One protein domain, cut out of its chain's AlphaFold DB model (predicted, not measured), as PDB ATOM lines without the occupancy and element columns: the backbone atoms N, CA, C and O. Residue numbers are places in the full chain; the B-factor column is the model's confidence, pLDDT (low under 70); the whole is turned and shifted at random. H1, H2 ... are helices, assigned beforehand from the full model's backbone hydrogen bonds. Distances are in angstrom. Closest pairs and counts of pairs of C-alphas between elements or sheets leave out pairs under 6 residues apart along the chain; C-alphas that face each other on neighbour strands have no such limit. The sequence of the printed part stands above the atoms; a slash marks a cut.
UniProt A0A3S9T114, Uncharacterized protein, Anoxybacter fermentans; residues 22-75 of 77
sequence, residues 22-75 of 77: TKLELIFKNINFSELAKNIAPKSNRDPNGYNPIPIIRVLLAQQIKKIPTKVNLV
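Overview. This is residues 22 to 75 of the 77 residues of an uncharacterized protein of Anoxybacter fermentans (UniProt A0A3S9T114). Picture a loose, flat hairpin-like fold: the short helices H1 and H2 follow each other along one side, a long loop turns the chain round, and H3 runs back beneath them. The loop's residues 44 to 49 stick out at one end, and residues 66 to 75 trail from the end of H3 on the side away from H1. The printed part has 54 residues with three named helices, in the order H1, H2, H3, and no named strand; its class is all helix, with under half of the residues, 26 of 54, in named elements. It is only just loose, close to compact, with a radius of gyration of the C-alphas of 12.5 A and spans of 34 by 26 by 14 A.

Arrangement. Start at H1, residues 23 to 30, and look across to H3, residues 53 to 65: they are close but not clearly touching, with the C-alphas of Leu 24 and Ala 62 the closest at 6.8 A. They run opposite ways at a steep tilt of 40 degrees. Go on to H2, residues 34 to 38, which is apart from H1. H2 touches H3, with residues 53 to 57 of H3 alone; the closest C-alphas, of Ala 37 and Pro 53, are 5.5 A apart. In H1, H2 and H3 every O i to N i+4 pair is within hydrogen-bond range.

Along the chain. Find C-alpha 23 at (24.955, -39.818, -43.086); from there H1 runs 11.0 A to Asn 30. H2 begins at C-alpha 34, (17.392, -39.071, -24.254), and spans 6.5 A to Lys 38. H3 covers 18.4 A from Pro 53 to C-alpha 65 at (20.115, -32.011, -42.563).

Size, cuts and confidence. The two C-alphas farthest apart, of Lys 23 and Pro 48, lie 34.5 A from each other. The printed part has no cut. The link from H1 to H2 is tight, and the link from H2 to H3, residues 39 to 52, is long; its residues 44 to 49 stand free. The mean pLDDT of the printed part is 83.5; look for values under 70 at residue 42, residues 44 to 48 and residue 75.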
ATOM      1  N   THR A  22      24.160 -44.536 -44.070       87.31
ATOM      2  CA  THR A  22      23.812 -43.192 -44.494       87.31
ATOM      3  C   THR A  22      24.337 -42.168 -43.490       87.31
ATOM      4  O   THR A  22      24.450 -42.407 -42.286       87.31
ATOM      5  N   LYS A  23      24.564 -40.937 -43.961       85.62
ATOM      6  CA  LYS A  23      24.955 -39.818 -43.086       85.62
ATOM      7  C   LYS A  23      24.003 -39.631 -41.892       85.62
ATOM      8  O   LYS A  23      24.447 -39.210 -40.831       85.62
ATOM      9  N   LEU A  24      22.706 -39.903 -42.060       88.88
ATOM     10  CA  LEU A  24      21.725 -39.779 -40.976       88.88
ATOM     11  C   LEU A  24      21.860 -40.902 -39.950       88.88
ATOM     12  O   LEU A  24      21.819 -40.616 -38.758       88.88
ATOM     13  N   GLU A  25      22.055 -42.143 -40.396       88.94
ATOM     14  CA  GLU A  25      22.294 -43.282 -39.501       88.94
ATOM     15  C   GLU A  25      23.547 -43.057 -38.668       88.94
ATOM     16  O   GLU A  25      23.493 -43.173 -37.445       88.94
ATOM     17  N   LEU A  26      24.631 -42.599 -39.296       89.69
ATOM     18  CA  LEU A  26      25.870 -42.294 -38.592       89.69
ATOM     19  C   LEU A  26      25.674 -41.187 -37.542       89.69
ATOM     20  O   LEU A  26      26.166 -41.296 -36.420       89.69
ATOM     21  N   ILE A  27      24.901 -40.141 -37.850       88.12
ATOM     22  CA  ILE A  27      24.564 -39.084 -36.884       88.12
ATOM     23  C   ILE A  27      23.707 -39.641 -35.737       88.12
ATOM     24  O   ILE A  27      24.002 -39.393 -34.569       88.12
ATOM     25  N   PHE A  28      22.658 -40.407 -36.038       90.81
ATOM     26  CA  PHE A  28      21.731 -40.919 -35.026       90.81
ATOM     27  C   PHE A  28      22.306 -42.050 -34.172       90.81
ATOM     28  O   PHE A  28      21.834 -42.240 -33.053       90.81
ATOM     29  N   LYS A  29      23.328 -42.757 -34.660       89.56
ATOM     30  CA  LYS A  29      24.105 -43.748 -33.906       89.56
ATOM     31  C   LYS A  29      25.006 -43.095 -32.857       89.56
ATOM     32  O   LYS A  29      25.170 -43.642 -31.773       89.56
ATOM     33  N   ASN A  30      25.559 -41.921 -33.161       89.56
ATOM     34  CA  ASN A  30      26.525 -41.239 -32.296       89.56
ATOM     35  C   ASN A  30      25.899 -40.228 -31.321       89.56
ATOM     36  O   ASN A  30      26.569 -39.786 -30.389       89.56
ATOM     37  N   ILE A  31      24.633 -39.843 -31.511       89.31
ATOM     38  CA  ILE A  31      23.973 -38.836 -30.672       89.31
ATOM     39  C   ILE A  31      22.896 -39.480 -29.798       89.31
ATOM     40  O   ILE A  31      21.917 -40.045 -30.287       89.31
ATOM     41  N   ASN A  32      23.035 -39.321 -28.479       88.44
ATOM     42  CA  ASN A  32      22.006 -39.708 -27.524       88.44
ATOM     43  C   ASN A  32      20.976 -38.578 -27.342       88.44
ATOM     44  O   ASN A  32      21.277 -37.532 -26.770       88.44
ATOM     45  N   PHE A  33      19.740 -38.809 -27.788       88.81
ATOM     46  CA  PHE A  33      18.645 -37.834 -27.690       88.81
ATOM     47  C   PHE A  33      17.837 -37.916 -26.391       88.81
ATOM     48  O   PHE A  33      16.904 -37.137 -26.218       88.81
ATOM     49  N   SER A  34      18.169 -38.834 -25.481       88.00
ATOM     50  CA  SER A  34      17.392 -39.071 -24.254       88.00
ATOM     51  C   SER A  34      17.326 -37.835 -23.360       88.00
ATOM     52  O   SER A  34      16.281 -37.546 -22.786       88.00
ATOM     53  N   GLU A  35      18.414 -37.067 -23.277       87.19
ATOM     54  CA  GLU A  35      18.450 -35.850 -22.461       87.19
ATOM     55  C   GLU A  35      17.593 -34.734 -23.068       87.19
ATOM     56  O   GLU A  35      16.823 -34.078 -22.372       87.19
ATOM     57  N   LEU A  36      17.644 -34.577 -24.393       86.06
ATOM     58  CA  LEU A  36      16.800 -33.622 -25.107       86.06
ATOM     59  C   LEU A  36      15.317 -34.015 -25.034       86.06
ATOM     60  O   LEU A  36      14.457 -33.152 -24.884       86.06
ATOM     61  N   ALA A  37      15.026 -35.313 -25.097       87.94
ATOM     62  CA  ALA A  37      13.681 -35.863 -24.999       87.94
ATOM     63  C   ALA A  37      12.994 -35.520 -23.668       87.94
ATOM     64  O   ALA A  37      11.800 -35.232 -23.681       87.94
ATOM     65  N   LYS A  38      13.727 -35.478 -22.544       86.50
ATOM     66  CA  LYS A  38      13.176 -35.083 -21.230       86.50
ATOM     67  C   LYS A  38      12.620 -33.657 -21.221       86.50
ATOM     68  O   LYS A  38      11.658 -33.381 -20.512       86.50
ATOM     69  N   ASN A  39      13.203 -32.768 -22.026       85.19
ATOM     70  CA  ASN A  39      12.771 -31.373 -22.132       85.19
ATOM     71  C   ASN A  39      11.518 -31.202 -23.002       85.19
ATOM     72  O   ASN A  39      10.909 -30.133 -23.015       85.19
ATOM     73  N   ILE A  40      11.120 -32.241 -23.738       82.62
ATOM     74  CA  ILE A  40       9.928 -32.227 -24.577       82.62
ATOM     75  C   ILE A  40       8.803 -32.897 -23.794       82.62
ATOM     76  O   ILE A  40       8.726 -34.119 -23.701       82.62
ATOM     77  N   ALA A  41       7.913 -32.084 -23.223       73.50
ATOM     78  CA  ALA A  41       6.754 -32.604 -22.511       73.50
ATOM     79  C   ALA A  41       5.867 -33.431 -23.469       73.50
ATOM     80  O   ALA A  41       5.399 -32.884 -24.477       73.50
ATOM     81  N   PRO A  42       5.557 -34.704 -23.155       68.50
ATOM     82  CA  PRO A  42       4.740 -35.582 -23.995       68.50
ATOM     83  C   PRO A  42       3.243 -35.257 -23.870       68.50
ATOM     84  O   PRO A  42       2.399 -36.139 -23.757       68.50
ATOM     85  N   LYS A  43       2.879 -33.971 -23.862       70.31
ATOM     86  CA  LYS A  43       1.484 -33.534 -23.846       70.31
ATOM     87  C   LYS A  43       0.958 -33.526 -25.273       70.31
ATOM     88  O   LYS A  43       1.338 -32.675 -26.074       70.31
ATOM     89  N   SER A  44       0.090 -34.478 -25.594       68.81
ATOM     90  CA  SER A  44      -0.647 -34.503 -26.855       68.81
ATOM     91  C   SER A  44      -2.132 -34.602 -26.569       68.81
ATOM     92  O   SER A  44      -2.568 -35.450 -25.804       68.81
ATOM     93  N   ASN A  45      -2.914 -33.770 -27.252       69.50
ATOM     94  CA  ASN A  45      -4.372 -33.888 -27.263       69.50
ATOM     95  C   ASN A  45      -4.850 -35.010 -28.207       69.50
ATOM     96  O   ASN A  45      -6.049 -35.207 -28.361       69.50
ATOM     97  N   ARG A  46      -3.925 -35.681 -28.911       68.38
ATOM     98  CA  ARG A  46      -4.207 -36.674 -29.961       68.38
ATOM     99  C   ARG A  46      -3.917 -38.113 -29.547       68.38
ATOM    100  O   ARG A  46      -4.354 -39.011 -30.251       68.38
ATOM    101  N   ASP A  47      -3.179 -38.329 -28.461       68.31
ATOM    102  CA  ASP A  47      -2.851 -39.668 -27.966       68.31
ATOM    103  C   ASP A  47      -3.055 -39.704 -26.441       68.31
ATOM    104  O   ASP A  47      -2.447 -38.878 -25.750       68.31
ATOM    105  N   PRO A  48      -3.897 -40.612 -25.907       68.75
ATOM    106  CA  PRO A  48      -4.127 -40.753 -24.469       68.75
ATOM    107  C   PRO A  48      -2.847 -41.006 -23.666       68.75
ATOM    108  O   PRO A  48      -2.765 -40.605 -22.507       68.75
ATOM    109  N   ASN A  49      -1.844 -41.637 -24.284       75.31
ATOM    110  CA  ASN A  49      -0.563 -41.959 -23.657       75.31
ATOM    111  C   ASN A  49       0.521 -40.903 -23.940       75.31
ATOM    112  O   ASN A  49       1.675 -41.070 -23.541       75.31
ATOM    113  N   GLY A  50       0.172 -39.806 -24.620       77.12
ATOM    114  CA  GLY A  50       1.142 -38.835 -25.113       77.12
ATOM    115  C   GLY A  50       1.914 -39.351 -26.330       77.12
ATOM    116  O   GLY A  50       1.528 -40.312 -26.982       77.12
ATOM    117  N   TYR A  51       3.013 -38.686 -26.681       81.94
ATOM    118  CA  TYR A  51       3.861 -39.084 -27.810       81.94
ATOM    119  C   TYR A  51       5.288 -39.363 -27.354       81.94
ATOM    120  O   TYR A  51       5.784 -38.723 -26.428       81.94
ATOM    121  N   ASN A  52       5.982 -40.268 -28.051       85.69
ATOM    122  CA  ASN A  52       7.419 -40.448 -27.865       85.69
ATOM    123  C   ASN A  52       8.176 -39.285 -28.545       85.69
ATOM    124  O   ASN A  52       8.070 -39.125 -29.767       85.69
ATOM    125  N   PRO A  53       8.947 -38.470 -27.806       87.56
ATOM    126  CA  PRO A  53       9.650 -37.320 -28.372       87.56
ATOM    127  C   PRO A  53      10.876 -37.697 -29.222       87.56
ATOM    128  O   PRO A  53      11.251 -36.926 -30.105       87.56
ATOM    129  N   ILE A  54      11.490 -38.874 -29.025       90.06
ATOM    130  CA  ILE A  54      12.717 -39.264 -29.749       90.06
ATOM    131  C   ILE A  54      12.500 -39.352 -31.272       90.06
ATOM    132  O   ILE A  54      13.274 -38.733 -32.010       90.06
ATOM    133  N   PRO A  55      11.471 -40.061 -31.783       88.44
ATOM    134  CA  PRO A  55      11.176 -40.081 -33.214       88.44
ATOM    135  C   PRO A  55      10.958 -38.683 -33.798       88.44
ATOM    136  O   PRO A  55      11.448 -38.390 -34.886       88.44
ATOM    137  N   ILE A  56      10.293 -37.791 -33.060       87.44
ATOM    138  CA  ILE A  56      10.033 -36.419 -33.514       87.44
ATOM    139  C   ILE A  56      11.338 -35.637 -33.658       87.44
ATOM    140  O   ILE A  56      11.553 -34.993 -34.685       87.44
ATOM    141  N   ILE A  57      12.229 -35.726 -32.667       90.25
ATOM    142  CA  ILE A  57      13.554 -35.096 -32.721       90.25
ATOM    143  C   ILE A  57      14.323 -35.586 -33.955       90.25
ATOM    144  O   ILE A  57      14.827 -34.771 -34.729       90.25
ATOM    145  N   ARG A  58      14.379 -36.906 -34.177       90.31
ATOM    146  CA  ARG A  58      15.076 -37.498 -35.332       90.31
ATOM    147  C   ARG A  58      14.509 -36.997 -36.657       90.31
ATOM    148  O   ARG A  58      15.272 -36.600 -37.531       90.31
ATOM    149  N   VAL A  59      13.185 -36.955 -36.791       89.31
ATOM    150  CA  VAL A  59      12.511 -36.476 -38.005       89.31
ATOM    151  C   VAL A  59      12.825 -35.002 -38.276       89.31
ATOM    152  O   VAL A  59      13.163 -34.646 -39.404       89.31
ATOM    153  N   LEU A  60      12.779 -34.146 -37.252       88.88
ATOM    154  CA  LEU A  60      13.114 -32.727 -37.398       88.88
ATOM    155  C   LEU A  60      14.579 -32.531 -37.800       88.88
ATOM    156  O   LEU A  60      14.864 -31.751 -38.706       88.88
ATOM    157  N   LEU A  61      15.505 -33.273 -37.190       90.06
ATOM    158  CA  LEU A  61      16.921 -33.229 -37.559       90.06
ATOM    159  C   LEU A  61      17.154 -33.721 -38.987       90.06
ATOM    160  O   LEU A  61      17.860 -33.063 -39.749       90.06
ATOM    161  N   ALA A  62      16.530 -34.834 -39.377       90.44
ATOM    162  CA  ALA A  62      16.603 -35.347 -40.739       90.44
ATOM    163  C   ALA A  62      16.096 -34.309 -41.748       90.44
ATOM    164  O   ALA A  62      16.761 -34.065 -42.755       90.44
ATOM    165  N   GLN A  63      14.983 -33.636 -41.436       90.75
ATOM    166  CA  GLN A  63      14.432 -32.560 -42.255       90.75
ATOM    167  C   GLN A  63      15.441 -31.422 -42.455       90.75
ATOM    168  O   GLN A  63      15.648 -30.985 -43.586       90.75
ATOM    169  N   GLN A  64      16.095 -30.970 -41.378       89.62
ATOM    170  CA  GLN A  64      17.090 -29.894 -41.434       89.62
ATOM    171  C   GLN A  64      18.343 -30.311 -42.215       89.62
ATOM    172  O   GLN A  64      18.783 -29.600 -43.116       89.62
ATOM    173  N   ILE A  65      18.890 -31.496 -41.930       89.44
ATOM    174  CA  ILE A  65      20.115 -32.011 -42.563       89.44
ATOM    175  C   ILE A  65      19.911 -32.237 -44.064       89.44
ATOM    176  O   ILE A  65      20.793 -31.924 -44.866       89.44
ATOM    177  N   LYS A  66      18.753 -32.779 -44.453       88.62
ATOM    178  CA  LYS A  66      18.395 -33.047 -45.852       88.62
ATOM    179  C   LYS A  66      17.764 -31.841 -46.553       88.62
ATOM    180  O   LYS A  66      17.443 -31.948 -47.731       88.62
ATOM    181  N   LYS A  67      17.599 -30.707 -45.857       89.56
ATOM    182  CA  LYS A  67      16.962 -29.479 -46.368       89.56
ATOM    183  C   LYS A  67      15.581 -29.740 -46.986       89.56
ATOM    184  O   LYS A  67      15.234 -29.178 -48.022       89.56
ATOM    185  N   ILE A  68      14.791 -30.612 -46.359       88.25
ATOM    186  CA  ILE A  68      13.448 -30.951 -46.843       88.25
ATOM    187  C   ILE A  68      12.505 -29.780 -46.514       88.25
ATOM    188  O   ILE A  68      12.368 -29.411 -45.342       88.25
ATOM    189  N   PRO A  69      11.833 -29.185 -47.515       82.56
ATOM    190  CA  PRO A  69      11.175 -27.891 -47.344       82.56
ATOM    191  C   PRO A  69       9.910 -27.953 -46.483       82.56
ATOM    192  O   PRO A  69       9.580 -26.982 -45.808       82.56
ATOM    193  N   THR A  70       9.190 -29.079 -46.470       81.50
ATOM    194  CA  THR A  70       7.924 -29.198 -45.734       81.50
ATOM    195  C   THR A  70       7.811 -30.528 -45.002       81.50
ATOM    196  O   THR A  70       8.390 -31.535 -45.406       81.50
ATOM    197  N   LYS A  71       6.994 -30.545 -43.941       75.06
ATOM    198  CA  LYS A  71       6.707 -31.772 -43.188       75.06
ATOM    199  C   LYS A  71       5.966 -32.821 -44.020       75.06
ATOM    200  O   LYS A  71       6.176 -34.007 -43.825       75.06
ATOM    201  N   VAL A  72       5.130 -32.395 -44.970       76.75
ATOM    202  CA  VAL A  72       4.413 -33.304 -45.884       76.75
ATOM    203  C   VAL A  72       5.397 -34.081 -46.759       76.75
ATOM    204  O   VAL A  72       5.200 -35.265 -47.016       76.75
ATOM    205  N   ASN A  73       6.506 -33.445 -47.140       75.75
ATOM    206  CA  ASN A  73       7.553 -34.083 -47.930       75.75
ATOM    207  C   ASN A  73       8.382 -35.098 -47.125       75.75
ATOM    208  O   ASN A  73       9.140 -35.846 -47.722       75.75
ATOM    209  N   LEU A  74       8.238 -35.171 -45.797       71.94
ATOM    210  CA  LEU A  74       8.877 -36.220 -44.990       71.94
ATOM    211  C   LEU A  74       8.150 -37.567 -45.070       71.94
ATOM    212  O   LEU A  74       8.769 -38.586 -44.810       71.94
ATOM    213  N   VAL A  75       6.857 -37.577 -45.407       69.75
ATOM    214  CA  VAL A  75       6.029 -38.801 -45.441       69.75
ATOM    215  C   VAL A  75       6.107 -39.508 -46.800       69.75
ATOM    216  O   VAL A  75       5.734 -40.667 -46.920       69.75
TER     217      VAL A  75